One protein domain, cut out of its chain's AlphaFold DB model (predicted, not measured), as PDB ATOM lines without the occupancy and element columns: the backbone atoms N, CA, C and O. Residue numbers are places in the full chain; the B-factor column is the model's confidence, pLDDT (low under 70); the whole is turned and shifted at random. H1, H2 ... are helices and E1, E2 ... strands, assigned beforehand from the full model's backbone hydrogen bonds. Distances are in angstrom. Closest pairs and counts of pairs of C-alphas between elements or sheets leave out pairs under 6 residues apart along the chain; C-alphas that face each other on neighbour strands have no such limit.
ATOM      1  N   VAL A  36     122.617 187.341 223.415       93.56
ATOM      2  CA  VAL A  36     123.371 187.699 222.220       93.56
ATOM      3  C   VAL A  36     123.438 186.486 221.304       93.56
ATOM      4  O   VAL A  36     123.724 185.384 221.760       93.56
ATOM      5  N   PHE A  37     123.190 186.680 220.018       95.50
ATOM      6  CA  PHE A  37     123.320 185.663 218.981       95.50
ATOM      7  C   PHE A  37     124.353 186.111 217.956       95.50
ATOM      8  O   PHE A  37     124.484 187.303 217.698       95.50
ATOM      9  N   MET A  38     125.073 185.164 217.364       96.44
ATOM     10  CA  MET A  38     126.072 185.428 216.332       96.44
ATOM     11  C   MET A  38     125.755 184.624 215.073       96.44
ATOM     12  O   MET A  38     125.615 183.397 215.134       96.44
ATOM     13  N   SER A  39     125.662 185.311 213.938       95.81
ATOM     14  CA  SER A  39     125.527 184.688 212.622       95.81
ATOM     15  C   SER A  39     126.837 184.011 212.197       95.81
ATOM     16  O   SER A  39     127.907 184.285 212.744       95.81
ATOM     17  N   SER A  40     126.786 183.137 211.190       93.44
ATOM     18  CA  SER A  40     128.002 182.571 210.585       93.44
ATOM     19  C   SER A  40     128.901 183.638 209.949       93.44
ATOM     20  O   SER A  40     130.114 183.455 209.910       93.44
ATOM     21  N   GLY A  41     128.316 184.748 209.490       92.69
ATOM     22  CA  GLY A  41     129.023 185.893 208.918       92.69
ATOM     23  C   GLY A  41     129.564 186.883 209.953       92.69
ATOM     24  O   GLY A  41     130.146 187.884 209.560       92.69
ATOM     25  N   GLY A  42     129.375 186.636 211.256       95.31
ATOM     26  CA  GLY A  42     129.881 187.496 212.333       95.31
ATOM     27  C   GLY A  42     128.964 188.655 212.731       95.31
ATOM     28  O   GLY A  42     129.352 189.480 213.553       95.31
ATOM     29  N   THR A  43     127.749 188.731 212.184       97.69
ATOM     30  CA  THR A  43     126.732 189.681 212.656       97.69
ATOM     31  C   THR A  43     126.259 189.276 214.043       97.69
ATOM     32  O   THR A  43     125.809 188.145 214.236       97.69
ATOM     33  N   ALA A  44     126.325 190.202 214.996       97.44
ATOM     34  CA  ALA A  44     125.845 189.986 216.354       97.44
ATOM     35  C   ALA A  44     124.470 190.629 216.549       97.44
ATOM     36  O   ALA A  44     124.294 191.790 216.194       97.44
ATOM     37  N   LEU A  45     123.528 189.907 217.154       97.56
ATOM     38  CA  LEU A  45     122.227 190.418 217.591       97.56
ATOM     39  C   LEU A  45     122.159 190.376 219.113       97.56
ATOM     40  O   LEU A  45     122.201 189.292 219.688       97.56
ATOM     41  N   ARG A  46     121.997 191.527 219.760       96.25
ATOM     42  CA  ARG A  46     121.655 191.634 221.180       96.25
ATOM     43  C   ARG A  46     120.162 191.917 221.310       96.25
ATOM     44  O   ARG A  46     119.690 192.959 220.869       96.25
ATOM     45  N   VAL A  47     119.425 190.993 221.918       94.81
ATOM     46  CA  VAL A  47     117.974 191.128 222.117       94.81
ATOM     47  C   VAL A  47     117.696 192.154 223.214       94.81
ATOM     48  O   VAL A  47     118.263 192.047 224.304       94.81
ATOM     49  N   LEU A  48     116.838 193.137 222.919       93.62
ATOM     50  CA  LEU A  48     116.402 194.171 223.868       93.62
ATOM     51  C   LEU A  48     114.964 193.932 224.316       93.62
ATOM     52  O   LEU A  48     114.694 193.911 225.512       93.62
ATOM     53  N   VAL A  49     114.076 193.724 223.344       93.12
ATOM     54  CA  VAL A  49     112.660 193.423 223.544       93.12
ATOM     55  C   VAL A  49     112.286 192.267 222.622       93.12
ATOM     56  O   VAL A  49     112.503 192.332 221.417       93.12
ATOM     57  N   ASP A  50     111.724 191.213 223.194       92.94
ATOM     58  CA  ASP A  50     111.050 190.127 222.483       92.94
ATOM     59  C   ASP A  50     109.704 189.791 223.131       92.94
ATOM     60  O   ASP A  50     109.360 190.339 224.186       92.94
ATOM     61  N   ALA A  51     108.987 188.820 222.562       91.00
ATOM     62  CA  ALA A  51     107.682 188.423 223.074       91.00
ATOM     63  C   ALA A  51     107.684 187.997 224.551       91.00
ATOM     64  O   ALA A  51     106.741 188.286 225.287       91.00
ATOM     65  N   LYS A  52     108.768 187.367 225.023       87.62
ATOM     66  CA  LYS A  52     108.906 186.958 226.430       87.62
ATOM     67  C   LYS A  52     109.037 188.158 227.356       87.62
ATOM     68  O   LYS A  52     108.485 188.151 228.450       87.62
ATOM     69  N   SER A  53     109.799 189.163 226.939       87.31
ATOM     70  CA  SER A  53     109.961 190.394 227.706       87.31
ATOM     71  C   SER A  53     108.702 191.270 227.660       87.31
ATOM     72  O   SER A  53     108.352 191.882 228.670       87.31
ATOM     73  N   LEU A  54     108.038 191.348 226.502       88.56
ATOM     74  CA  LEU A  54     106.909 192.242 226.245       88.56
ATOM     75  C   LEU A  54     105.594 191.682 226.800       88.56
ATOM     76  O   LEU A  54     104.746 192.447 227.249       88.56
ATOM     77  N   GLY A  55     105.438 190.355 226.796       88.88
ATOM     78  CA  GLY A  55     104.171 189.686 227.091       88.88
ATOM     79  C   GLY A  55     103.209 189.628 225.897       88.88
ATOM     80  O   GLY A  55     102.035 189.329 226.093       88.88
ATOM     81  N   GLY A  56     103.695 189.897 224.681       90.31
ATOM     82  CA  GLY A  56     102.913 189.959 223.444       90.31
ATOM     83  C   GLY A  56     103.811 189.931 222.202       90.31
ATOM     84  O   GLY A  56     105.031 189.881 222.325       90.31
ATOM     85  N   ASN A  57     103.233 189.896 221.002       94.50
ATOM     86  CA  ASN A  57     103.960 189.778 219.729       94.50
ATOM     87  C   ASN A  57     103.851 191.035 218.851       94.50
ATOM     88  O   ASN A  57     103.981 190.960 217.631       94.50
ATOM     89  N   GLU A  58     103.587 192.190 219.449       95.94
ATOM     90  CA  GLU A  58     103.354 193.442 218.734       95.94
ATOM     91  C   GLU A  58     104.642 193.991 218.117       95.94
ATOM     92  O   GLU A  58     104.622 194.517 217.005       95.94
ATOM     93  N   VAL A  59     105.763 193.866 218.835       96.81
ATOM     94  CA  VAL A  59     107.055 194.412 218.419       96.81
ATOM     95  C   VAL A  59     108.217 193.628 219.018       96.81
ATOM     96  O   VAL A  59     108.160 193.163 220.157       96.81
ATOM     97  N   GLU A  60     109.304 193.540 218.264       97.00
ATOM     98  CA  GLU A  60     110.606 193.109 218.761       97.00
ATOM     99  C   GLU A  60     111.657 194.174 218.473       97.00
ATOM    100  O   GLU A  60     111.622 194.837 217.436       97.00
ATOM    101  N   VAL A  61     112.601 194.334 219.398       97.56
ATOM    102  CA  VAL A  61     113.690 195.303 219.289       97.56
ATOM    103  C   VAL A  61     115.010 194.614 219.599       97.56
ATOM    104  O   VAL A  61     115.183 193.973 220.641       97.56
ATOM    105  N   GLY A  62     115.969 194.781 218.700       97.00
ATOM    106  CA  GLY A  62     117.328 194.291 218.846       97.00
ATOM    107  C   GLY A  62     118.355 195.377 218.571       97.00
ATOM    108  O   GLY A  62     118.074 196.397 217.949       97.00
ATOM    109  N   GLU A  63     119.580 195.127 219.007       98.12
ATOM    110  CA  GLU A  63     120.760 195.828 218.520       98.12
ATOM    111  C   GLU A  63     121.551 194.870 217.628       98.12
ATOM    112  O   GLU A  63     121.989 193.811 218.085       98.12
ATOM    113  N   LEU A  64     121.726 195.235 216.359       98.19
ATOM    114  CA  LEU A  64     122.557 194.497 215.415       98.19
ATOM    115  C   LEU A  64     123.917 195.182 215.274       98.19
ATOM    116  O   LEU A  64     123.998 196.394 215.095       98.19
ATOM    117  N   THR A  65     124.987 194.393 215.333       98.50
ATOM    118  CA  THR A  65     126.350 194.822 215.006       98.50
ATOM    119  C   THR A  65     126.831 194.044 213.788       98.50
ATOM    120  O   THR A  65     127.009 192.827 213.842       98.50
ATOM    121  N   PHE A  66     127.027 194.757 212.687       98.44
ATOM    122  CA  PHE A  66     127.529 194.243 211.422       98.44
ATOM    123  C   PHE A  66     129.059 194.360 211.369       98.44
ATOM    124  O   PHE A  66     129.584 195.443 211.651       98.44
ATOM    125  N   PRO A  67     129.782 193.298 210.970       98.38
ATOM    126  CA  PRO A  67     131.216 193.372 210.699       98.38
ATOM    127  C   PRO A  67     131.552 194.389 209.609       98.38
ATOM    128  O   PRO A  67     130.678 194.827 208.862       98.38
ATOM    129  N   ALA A  68     132.828 194.737 209.482       98.31
ATOM    130  CA  ALA A  68     133.321 195.535 208.366       98.31
ATOM    131  C   ALA A  68     133.011 194.870 207.017       98.31
ATOM    132  O   ALA A  68     133.251 193.674 206.857       98.31
ATOM    133  N   ASN A  69     132.520 195.657 206.055       97.94
ATOM    134  CA  ASN A  69     132.230 195.220 204.683       97.94
ATOM    135  C   ASN A  69     131.344 193.965 204.608       97.94
ATOM    136  O   ASN A  69     131.483 193.145 203.700       97.94
ATOM    137  N   SER A  70     130.470 193.780 205.597       97.75
ATOM    138  CA  SER A  70     129.573 192.633 205.635       97.75
ATOM    139  C   SER A  70     128.470 192.789 204.603       97.75
ATOM    140  O   SER A  70     128.070 193.903 204.257       97.75
ATOM    141  N   ASP A  71     127.965 191.651 204.150       97.38
ATOM    142  CA  ASP A  71     126.902 191.576 203.169       97.38
ATOM    143  C   ASP A  71     125.956 190.431 203.535       97.38
ATOM    144  O   ASP A  71     126.387 189.287 203.700       97.38
ATOM    145  N   SER A  72     124.670 190.736 203.702       94.81
ATOM    146  CA  SER A  72     123.668 189.733 204.071       94.81
ATOM    147  C   SER A  72     123.256 188.816 202.915       94.81
ATOM    148  O   SER A  72     122.589 187.810 203.157       94.81
ATOM    149  N   GLY A  73     123.571 189.190 201.672       95.75
ATOM    150  CA  GLY A  73     122.902 188.676 200.481       95.75
ATOM    151  C   GLY A  73     121.442 189.136 200.374       95.75
ATOM    152  O   GLY A  73     120.877 189.722 201.309       95.75
ATOM    153  N   ASP A  74     120.835 188.867 199.218       96.88
ATOM    154  CA  ASP A  74     119.434 189.202 198.955       96.88
ATOM    155  C   ASP A  74     118.500 188.285 199.748       96.88
ATOM    156  O   ASP A  74     118.640 187.059 199.747       96.88
ATOM    157  N   HIS A  75     117.513 188.875 200.412       95.38
ATOM    158  CA  HIS A  75     116.499 188.145 201.158       95.38
ATOM    159  C   HIS A  75     115.218 188.969 201.321       95.38
ATOM    160  O   HIS A  75     115.080 190.072 200.792       95.38
ATOM    161  N   ARG A  76     114.242 188.385 202.022       94.94
ATOM    162  CA  ARG A  76     113.005 189.040 202.446       94.94
ATOM    163  C   ARG A  76     112.786 188.821 203.936       94.94
ATOM    164  O   ARG A  76     113.198 187.793 204.492       94.94
ATOM    165  N   HIS A  77     112.116 189.780 204.553       92.81
ATOM    166  CA  HIS A  77     111.649 189.694 205.933       92.81
ATOM    167  C   HIS A  77     110.255 189.079 205.982       92.81
ATOM    168  O   HIS A  77     109.480 189.207 205.033       92.81
ATOM    169  N   ALA A  78     109.918 188.416 207.088       93.88
ATOM    170  CA  ALA A  78     108.543 187.957 207.294       93.88
ATOM    171  C   ALA A  78     107.605 189.118 207.675       93.88
ATOM    172  O   ALA A  78     106.399 189.061 207.435       93.88
ATOM    173  N   VAL A  79     108.173 190.179 208.248       96.69
ATOM    174  CA  VAL A  79     107.478 191.325 208.847       96.69
ATOM    175  C   VAL A  79     108.142 192.634 208.419       96.69
ATOM    176  O   VAL A  79     109.149 192.612 207.715       96.69
ATOM    177  N   THR A  80     107.574 193.781 208.796       98.25
ATOM    178  CA  THR A  80     108.229 195.069 208.524       98.25
ATOM    179  C   THR A  80     109.457 195.201 209.417       98.25
ATOM    180  O   THR A  80     109.352 195.022 210.630       98.25
ATOM    181  N   GLU A  81     110.598 195.542 208.826       98.12
ATOM    182  CA  GLU A  81     111.851 195.809 209.530       98.12
ATOM    183  C   GLU A  81     112.173 197.299 209.459       98.12
ATOM    184  O   GLU A  81     112.096 197.918 208.401       98.12
ATOM    185  N   THR A  82     112.546 197.894 210.585       98.62
ATOM    186  CA  THR A  82     113.059 199.262 210.639       98.62
ATOM    187  C   THR A  82     114.456 199.265 211.229       98.62
ATOM    188  O   THR A  82     114.675 198.719 212.309       98.62
ATOM    189  N   PHE A  83     115.385 199.924 210.542       98.31
ATOM    190  CA  PHE A  83     116.724 200.190 211.045       98.31
ATOM    191  C   PHE A  83     116.876 201.641 211.448       98.31
ATOM    192  O   PHE A  83     116.552 202.528 210.666       98.31
ATOM    193  N   PHE A  84     117.462 201.865 212.621       98.69
ATOM    194  CA  PHE A  84     117.999 203.153 213.040       98.69
ATOM    195  C   PHE A  84     119.497 203.007 213.308       98.69
ATOM    196  O   PHE A  84     119.912 202.204 214.147       98.69
ATOM    197  N   VAL A  85     120.325 203.756 212.582       98.75
ATOM    198  CA  VAL A  85     121.782 203.610 212.656       98.75
ATOM    199  C   VAL A  85     122.333 204.340 213.876       98.75
ATOM    200  O   VAL A  85     122.162 205.547 214.022       98.75
ATOM    201  N   LEU A  86     123.035 203.605 214.737       98.69
ATOM    202  CA  LEU A  86     123.713 204.137 215.920       98.69
ATOM    203  C   LEU A  86     125.157 204.536 215.595       98.69
ATOM    204  O   LEU A  86     125.606 205.613 215.971       98.69
ATOM    205  N   GLU A  87     125.885 203.668 214.888       98.69
ATOM    206  CA  GLU A  87     127.304 203.841 214.557       98.69
ATOM    207  C   GLU A  87     127.605 203.273 213.163       98.69
ATOM    208  O   GLU A  87     126.954 202.327 212.711       98.69
ATOM    209  N   GLY A  88     128.647 203.793 212.512       98.31
ATOM    210  CA  GLY A  88     129.132 203.276 211.232       98.31
ATOM    211  C   GLY A  88     128.243 203.638 210.039       98.31
ATOM    212  O   GLY A  88     127.585 204.676 210.036       98.31
ATOM    213  N   GLN A  89     128.286 202.809 208.995       98.19
ATOM    214  CA  GLN A  89     127.567 203.042 207.737       98.19
ATOM    215  C   GLN A  89     126.836 201.779 207.305       98.19
ATOM    216  O   GLN A  89     127.434 200.699 207.277       98.19
ATOM    217  N   LEU A  90     125.571 201.929 206.924       98.50
ATOM    218  CA  LEU A  90     124.723 200.847 206.446       98.50
ATOM    219  C   LEU A  90     124.077 201.252 205.122       98.50
ATOM    220  O   LEU A  90     123.400 202.269 205.038       98.50
ATOM    221  N   GLU A  91     124.268 200.448 204.088       98.38
ATOM    222  CA  GLU A  91     123.534 200.535 202.835       98.38
ATOM    223  C   GLU A  91     122.443 199.465 202.814       98.38
ATOM    224  O   GLU A  91     122.672 198.288 203.106       98.38
ATOM    225  N   GLN A  92     121.245 199.904 202.459       97.81
ATOM    226  CA  GLN A  92     120.050 199.091 202.339       97.81
ATOM    227  C   GLN A  92     119.662 199.061 200.868       97.81
ATOM    228  O   GLN A  92     119.164 200.049 200.335       97.81
ATOM    229  N   VAL A  93     119.938 197.953 200.181       98.12
ATOM    230  CA  VAL A  93     119.546 197.794 198.776       98.12
ATOM    231  C   VAL A  93     118.126 197.247 198.748       98.12
ATOM    232  O   VAL A  93     117.926 196.049 198.914       98.12
ATOM    233  N   VAL A  94     117.142 198.126 198.564       97.94
ATOM    234  CA  VAL A  94     115.713 197.789 198.597       97.94
ATOM    235  C   VAL A  94     115.178 197.726 197.173       97.94
ATOM    236  O   VAL A  94     115.183 198.726 196.456       97.94
ATOM    237  N   ASN A  95     114.724 196.548 196.741       97.38
ATOM    238  CA  ASN A  95     114.260 196.290 195.371       97.38
ATOM    239  C   ASN A  95     115.262 196.793 194.307       97.38
ATOM    240  O   ASN A  95     114.891 197.457 193.338       97.38
ATOM    241  N   GLY A  96     116.554 196.534 194.540       96.75
ATOM    242  CA  GLY A  96     117.654 196.952 193.665       96.75
ATOM    243  C   GLY A  96     118.081 198.420 193.793       96.75
ATOM    244  O   GLY A  96     119.012 198.833 193.106       96.75
ATOM    245  N   LYS A  97     117.445 199.217 194.661       97.81
ATOM    246  CA  LYS A  97     117.786 200.631 194.867       97.81
ATOM    247  C   LYS A  97     118.581 200.813 196.163       97.81
ATOM    248  O   LYS A  97     118.053 200.483 197.225       97.81
ATOM    249  N   PRO A  98     119.820 201.330 196.111       97.62
ATOM    250  CA  PRO A  98     120.619 201.553 197.309       97.62
ATOM    251  C   PRO A  98     120.100 202.749 198.113       97.62
ATOM    252  O   PRO A  98     119.808 203.812 197.562       97.62
ATOM    253  N   VAL A  99     120.030 202.578 199.430       97.88
ATOM    254  CA  VAL A  99     119.736 203.624 200.413       97.88
ATOM    255  C   VAL A  99     120.878 203.644 201.421       97.88
ATOM    256  O   VAL A  99     120.997 202.744 202.251       97.88
ATOM    257  N   ALA A 100     121.748 204.648 201.328       98.06
ATOM    258  CA  ALA A 100     122.883 204.808 202.231       98.06
ATOM    259  C   ALA A 100     122.463 205.529 203.519       98.06
ATOM    260  O   ALA A 100     121.825 206.581 203.474       98.06
ATOM    261  N   LEU A 101     122.853 204.976 204.666       98.38
ATOM    262  CA  LEU A 101     122.532 205.484 205.996       98.38
ATOM    263  C   LEU A 101     123.814 205.617 206.828       98.38
ATOM    264  O   LEU A 101     124.617 204.686 206.921       98.38
ATOM    265  N   GLY A 102     123.987 206.779 207.454       98.31
ATOM    266  CA  GLY A 102     124.958 207.010 208.528       98.31
ATOM    267  C   GLY A 102     124.259 207.137 209.886       98.31
ATOM    268  O   GLY A 102     123.040 206.966 209.948       98.31
ATOM    269  N   PRO A 103     124.991 207.460 210.968       98.62
ATOM    270  CA  PRO A 103     124.420 207.610 212.306       98.62
ATOM    271  C   PRO A 103     123.231 208.581 212.333       98.62
ATOM    272  O   PRO A 103     123.287 209.655 211.736       98.62
ATOM    273  N   GLY A 104     122.149 208.191 213.007       98.44
ATOM    274  CA  GLY A 104     120.874 208.916 213.033       98.44
ATOM    275  C   GLY A 104     119.958 208.654 211.831       98.44
ATOM    276  O   GLY A 104     118.787 209.027 211.869       98.44
ATOM    277  N   GLY A 105     120.454 208.000 210.777       98.31
ATOM    278  CA  GLY A 105     119.655 207.590 209.626       98.31
ATOM    279  C   GLY A 105     118.669 206.479 209.981       98.31
ATOM    280  O   GLY A 105     118.983 205.580 210.764       98.31
ATOM    281  N   ILE A 106     117.483 206.532 209.374       98.31
ATOM    282  CA  ILE A 106     116.405 205.563 209.580       98.31
ATOM    283  C   ILE A 106     115.850 205.074 208.242       98.31
ATOM    284  O   ILE A 106     115.730 205.851 207.295       98.31
ATOM    285  N   VAL A 107     115.483 203.796 208.165       97.62
ATOM    286  CA  VAL A 107     114.696 203.252 207.052       97.62
ATOM    287  C   VAL A 107     113.744 202.177 207.551       97.62
ATOM    288  O   VAL A 107     114.112 201.386 208.417       97.62
ATOM    289  N   SER A 108     112.546 202.128 206.975       98.00
ATOM    290  CA  SER A 108     111.582 201.044 207.168       98.00
ATOM    291  C   SER A 108     111.389 200.288 205.857       98.00
ATOM    292  O   SER A 108     111.222 200.896 204.799       98.00
ATOM    293  N   ILE A 109     111.410 198.963 205.935       97.81
ATOM    294  CA  ILE A 109     111.399 198.028 204.813       97.81
ATOM    295  C   ILE A 109     110.214 197.093 205.021       97.81
ATOM    296  O   ILE A 109     110.079 196.474 206.078       97.81
ATOM    297  N   ARG A 110     109.308 197.023 204.043       97.50
ATOM    298  CA  ARG A 110     108.107 196.185 204.157       97.50
ATOM    299  C   ARG A 110     108.470 194.737 203.853       97.50
ATOM    300  O   ARG A 110     109.329 194.476 203.017       97.50
ATOM    301  N   SER A 111     107.726 193.792 204.418       95.81
ATOM    302  CA  SER A 111     107.916 192.353 204.165       95.81
ATOM    303  C   SER A 111     107.783 191.945 202.687       95.81
ATOM    304  O   SER A 111     108.309 190.917 202.261       95.81
ATOM    305  N   THR A 112     107.088 192.747 201.874       96.00
ATOM    306  CA  THR A 112     106.951 192.518 200.429       96.00
ATOM    307  C   THR A 112     108.203 192.878 199.629       96.00
ATOM    308  O   THR A 112     108.324 192.436 198.484       96.00
ATOM    309  N   ASP A 113     109.099 193.687 200.197       97.81
ATOM    310  CA  ASP A 113     110.288 194.200 199.525       97.81
ATOM    311  C   ASP A 113     111.445 193.183 199.616       97.81
ATOM    312  O   ASP A 113     111.612 192.476 200.611       97.81
ATOM    313  N   GLN A 114     112.247 193.078 198.552       97.75
ATOM    314  CA  GLN A 114     113.525 192.364 198.590       97.75
ATOM    315  C   GLN A 114     114.606 193.311 199.103       97.75
ATOM    316  O   GLN A 114     114.675 194.464 198.673       97.75
ATOM    317  N   VAL A 115     115.464 192.816 199.989       97.81
ATOM    318  CA  VAL A 115     116.492 193.620 200.642       97.81
ATOM    319  C   VAL A 115     117.830 192.898 200.721       97.81
ATOM    320  O   VAL A 115     117.897 191.675 200.851       97.81
ATOM    321  N   ARG A 116     118.904 193.686 200.690       97.88
ATOM    322  CA  ARG A 116     120.267 193.286 201.035       97.88
ATOM    323  C   ARG A 116     120.905 194.363 201.901       97.88
ATOM    324  O   ARG A 116     120.905 195.537 201.533       97.88
ATOM    325  N   HIS A 117     121.431 193.957 203.050       97.69
ATOM    326  CA  HIS A 117     122.101 194.829 204.008       97.69
ATOM    327  C   HIS A 117     123.607 194.764 203.776       97.69
ATOM    328  O   HIS A 117     124.185 193.673 203.766       97.69
ATOM    329  N   LYS A 118     124.243 195.924 203.624       98.31
ATOM    330  CA  LYS A 118     125.688 196.040 203.430       98.31
ATOM    331  C   LYS A 118     126.262 197.046 204.407       98.31
ATOM    332  O   LYS A 118     125.753 198.156 204.507       98.31
ATOM    333  N   SER A 119     127.322 196.692 205.117       98.56
ATOM    334  CA  SER A 119     128.006 197.627 206.015       98.56
ATOM    335  C   SER A 119     129.265 198.208 205.375       98.56
ATOM    336  O   SER A 119     129.888 197.591 204.513       98.56
ATOM    337  N   GLY A 120     129.650 199.404 205.816       97.81
ATOM    338  CA  GLY A 120     130.894 200.046 205.398       97.81
ATOM    339  C   GLY A 120     132.159 199.419 206.014       97.81
ATOM    340  O   GLY A 120     132.085 198.451 206.780       97.81
ATOM    341  N   PRO A 121     133.341 200.005 205.753       97.81
ATOM    342  CA  PRO A 121     134.636 199.465 206.183       97.81
ATOM    343  C   PRO A 121     134.840 199.439 207.702       97.81
ATOM    344  O   PRO A 121     135.657 198.671 208.193       97.81
ATOM    345  N   ASN A 122     134.073 200.233 208.450       97.06
ATOM    346  CA  ASN A 122     134.094 200.239 209.916       97.06
ATOM    347  C   ASN A 122     132.957 199.403 210.530       97.06
ATOM    348  O   ASN A 122     132.757 199.427 211.742       97.06
ATOM    349  N   GLY A 123     132.192 198.687 209.701       98.31
ATOM    350  CA  GLY A 123     130.968 198.016 210.118       98.31
ATOM    351  C   GLY A 123     129.826 198.994 210.394       98.31
ATOM    352  O   GLY A 123     129.864 200.162 209.990       98.31
ATOM    353  N   ALA A 124     128.793 198.494 211.064       98.69
ATOM    354  CA  ALA A 124     127.659 199.298 211.506       98.69
ATOM    355  C   ALA A 124     127.054 198.736 212.790       98.69
ATOM    356  O   ALA A 124     127.000 197.519 212.973       98.69
ATOM    357  N   LYS A 125     126.539 199.615 213.646       98.75
ATOM    358  CA  LYS A 125     125.687 199.246 214.776       98.75
ATOM    359  C   LYS A 125     124.345 199.925 214.610       98.75
ATOM    360  O   LYS A 125     124.297 201.129 214.367       98.75
ATOM    361  N   VAL A 126     123.265 199.171 214.752       98.69
ATOM    362  CA  VAL A 126     121.909 199.668 214.527       98.69
ATOM    363  C   VAL A 126     120.949 199.150 215.582       98.69
ATOM    364  O   VAL A 126     121.110 198.036 216.081       98.69
ATOM    365  N   LEU A 127     119.915 199.933 215.870       98.56
ATOM    366  CA  LEU A 127     118.674 199.378 216.388       98.56
ATOM    367  C   LEU A 127     117.904 198.773 215.222       98.56
ATOM    368  O   LEU A 127     117.744 199.411 214.181       98.56
ATOM    369  N   VAL A 128     117.433 197.551 215.419       98.44
ATOM    370  CA  VAL A 128     116.511 196.870 214.521       98.44
ATOM    371  C   VAL A 128     115.183 196.686 215.229       98.44
ATOM    372  O   VAL A 128     115.145 196.314 216.403       98.44
ATOM    373  N   ILE A 129     114.102 196.998 214.527       98.56
ATOM    374  CA  ILE A 129     112.738 196.927 215.039       98.56
ATOM    375  C   ILE A 129     111.920 196.104 214.057       98.56
ATOM    376  O   ILE A 129     111.857 196.445 212.875       98.56
ATOM    377  N   TRP A 130     111.269 195.059 214.551       98.50
ATOM    378  CA  TRP A 130     110.374 194.219 213.765       98.50
ATOM    379  C   TRP A 130     108.943 194.349 214.261       98.50
ATOM    380  O   TRP A 130     108.689 194.249 215.463       98.50
ATOM    381  N   ALA A 131     108.018 194.585 213.330       97.94
ATOM    382  CA  ALA A 131     106.592 194.702 213.615       97.94
ATOM    383  C   ALA A 131     105.745 194.019 212.514       97.94
ATOM    384  O   ALA A 131     105.865 194.386 211.334       97.94
ATOM    385  N   PRO A 132     104.865 193.058 212.864       97.19
ATOM    386  CA  PRO A 132     104.745 192.426 214.186       97.19
ATOM    387  C   PRO A 132     106.027 191.674 214.595       97.19
ATOM    388  O   PRO A 132     106.944 191.512 213.794       97.19
ATOM    389  N   GLY A 133     106.098 191.241 215.851       95.88
ATOM    390  CA  GLY A 133     107.193 190.426 216.374       95.88
ATOM    391  C   GLY A 133     107.216 188.985 215.843       95.88
ATOM    392  O   GLY A 133     106.300 188.542 215.149       95.88
ATOM    393  N   GLY A 134     108.262 188.238 216.209       94.62
ATOM    394  CA  GLY A 134     108.519 186.842 215.825       94.62
ATOM    395  C   GLY A 134     109.735 186.666 214.905       94.62
ATOM    396  O   GLY A 134     110.119 185.541 214.578       94.62
ATOM    397  N   GLU A 135     110.363 187.764 214.491       95.75
ATOM    398  CA  GLU A 135     111.486 187.748 213.560       95.75
ATOM    399  C   GLU A 135     112.799 187.360 214.248       95.75
ATOM    400  O   GLU A 135     113.641 186.706 213.627       95.75
ATOM    401  N   ILE A 136     112.961 187.668 215.542       95.19
ATOM    402  CA  ILE A 136     114.128 187.243 216.326       95.19
ATOM    403  C   ILE A 136     114.265 185.722 216.288       95.19
ATOM    404  O   ILE A 136     115.338 185.217 215.950       95.19
ATOM    405  N   ASP A 137     113.199 184.979 216.585       94.50
ATOM    406  CA  ASP A 137     113.231 183.511 216.579       94.50
ATOM    407  C   ASP A 137     113.537 182.970 215.171       94.50
ATOM    408  O   ASP A 137     114.368 182.073 215.010       94.50
ATOM    409  N   ARG A 138     112.952 183.573 214.125       94.06
ATOM    410  CA  ARG A 138     113.199 183.193 212.723       94.06
ATOM    411  C   ARG A 138     114.660 183.391 212.315       94.06
ATOM    412  O   ARG A 138     115.265 182.501 211.716       94.06
ATOM    413  N   VAL A 139     115.230 184.560 212.609       92.50
ATOM    414  CA  VAL A 139     116.610 184.909 212.240       92.50
ATOM    415  C   VAL A 139     117.602 184.077 213.048       92.50
ATOM    416  O   VAL A 139     118.572 183.550 212.491       92.50
ATOM    417  N   THR A 140     117.348 183.918 214.348       93.75
ATOM    418  CA  THR A 140     118.271 183.249 215.269       93.75
ATOM    419  C   THR A 140     118.194 181.728 215.237       93.75
ATOM    420  O   THR A 140     119.128 181.089 215.721       93.75
ATOM    421  N   ALA A 141     117.197 181.128 214.574       93.94
ATOM    422  CA  ALA A 141     117.088 179.677 214.383       93.94
ATOM    423  C   ALA A 141     118.363 179.024 213.807       93.94
ATOM    424  O   ALA A 141     118.632 177.848 214.048       93.94
ATOM    425  N   ARG A 142     119.166 179.790 213.055       91.44
ATOM    426  CA  ARG A 142     120.448 179.353 212.472       91.44
ATOM    427  C   ARG A 142     121.678 180.051 213.065       91.44
ATOM    428  O   ARG A 142     122.780 179.890 212.544       91.44
ATOM    429  N   TRP A 143     121.505 180.873 214.099       94.88
ATOM    430  CA  TRP A 143     122.587 181.638 214.729       94.88
ATOM    431  C   TRP A 143     123.016 180.966 216.030       94.88
ATOM    432  O   TRP A 143     122.246 180.275 216.693       94.88
ATOM    433  N   LYS A 144     124.273 181.172 216.422       92.94
ATOM    434  CA  LYS A 144     124.803 180.613 217.667       92.94
ATOM    435  C   LYS A 144     124.525 181.569 218.816       92.94
ATOM    436  O   LYS A 144     124.983 182.710 218.781       92.94
ATOM    437  N   ALA A 145     123.834 181.093 219.849       90.50
ATOM    438  CA  ALA A 145     123.725 181.820 221.107       90.50
ATOM    439  C   ALA A 145     125.123 182.016 221.721       90.50
ATOM    440  O   ALA A 145     125.902 181.070 221.858       90.50
ATOM    441  N   GLN A 146     125.434 183.257 222.076       83.25
ATOM    442  CA  GLN A 146     126.647 183.658 222.767       83.25
ATOM    443  C   GLN A 146     126.325 183.781 224.248       83.25
ATOM    444  O   GLN A 146     125.703 184.739 224.706       83.25
ATOM    445  N   TYR A 147     126.765 182.788 225.006       68.75
ATOM    446  CA  TYR A 147     126.646 182.815 226.449       68.75
ATOM    447  C   TYR A 147     127.846 183.545 227.032       68.75
ATOM    448  O   TYR A 147     128.973 183.045 227.006       68.75
TER     449      TYR A 147
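This is residues 36 to 147 of the 228 residues of the protein "Cupin_2 domain-containing protein" of Acidobacteria bacterium (UniProt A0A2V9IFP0). Look for one strongly twisted sheet that folds back on itself like a V: its two longest strands, E4 and E7, run side by side, each doubling back partway. E3, E2, E1 and E8 extend the longer leaf beyond the later part of E7, while E6 and E5 pair with the earlier and later parts of E4; H2 packs on E1, E2 and E3. The printed part has 112 residues, with eight named strands and two short named helices in the order E1 E2 H1 E3 E4 E5 E6 E7 H2 E8. It is mostly strand, the sheet is branched and antiparallel, and the whole is compact, with a radius of gyration of the C-alphas of 13.0 A and spans of 36 by 31 by 25 A.

Begin with E4, residues 80 to 94, and E7, residues 115 to 131, which are antiparallel neighbours; N 82 and O 129 are 2.8 A apart, N 91 and O 118 also 2.8 A, both within hydrogen-bond range. On the other side of E4 from E7 lie E6, residues 106 to 109, with N 109 and O 81 at 2.8 A, and E5, residues 97 to 101, with N 99 and O 92 at 2.8 A. E4 and E5 form a hairpin. On the other side of E7 from E4 find E3, residues 60 to 66, antiparallel, with N 62 and O 128 at 2.9 A. Next comes E2, residues 44 to 49, antiparallel to E3, with N 46 and O 63 at 2.8 A. E1, residues 36 to 38, forms a hairpin with E2, N 37 and O 45 being 2.8 A apart, and E8, residues 144 to 146, is its antiparallel neighbour on the other side, with N 146 and O 36 at 2.7 A. H2, residues 135 to 140, is on the sheet at a height of 7.0 A, over none of its strands; its closest C-alphas to E1 are those of Thr 140 and Phe 37, 6.7 A. H1, residues 51 to 54, only grazes the sheet. Every O i to N i+4 pair of H2 is within hydrogen-bond range; H1 is too short for such a pair, and its one O i to N i+3 pair is not within range.

Find C-alpha 36, where E1 begins, at (123.371, 187.699, 222.220). E2 is 15.4 A long, E3 18.5 A and E5 13.0 A from first to last C-alpha. E7 runs from C-alpha 115 at (116.492, 193.620, 200.642) by C-alpha 121 at (134.636, 199.465, 206.183) to C-alpha 131 at (106.592, 194.702, 213.615), with 16.4 A between its ends; for E4 that figure is 12.7 A.

The two C-alphas farthest apart are those of Gly 55 and Pro 121, 38.2 A. The printed part has no cut; the link from E3 to E4, residues 67 to 79, is long, and the other links are tight. Residue 147 is under 70 in pLDDT; the mean of the printed part is 96.0.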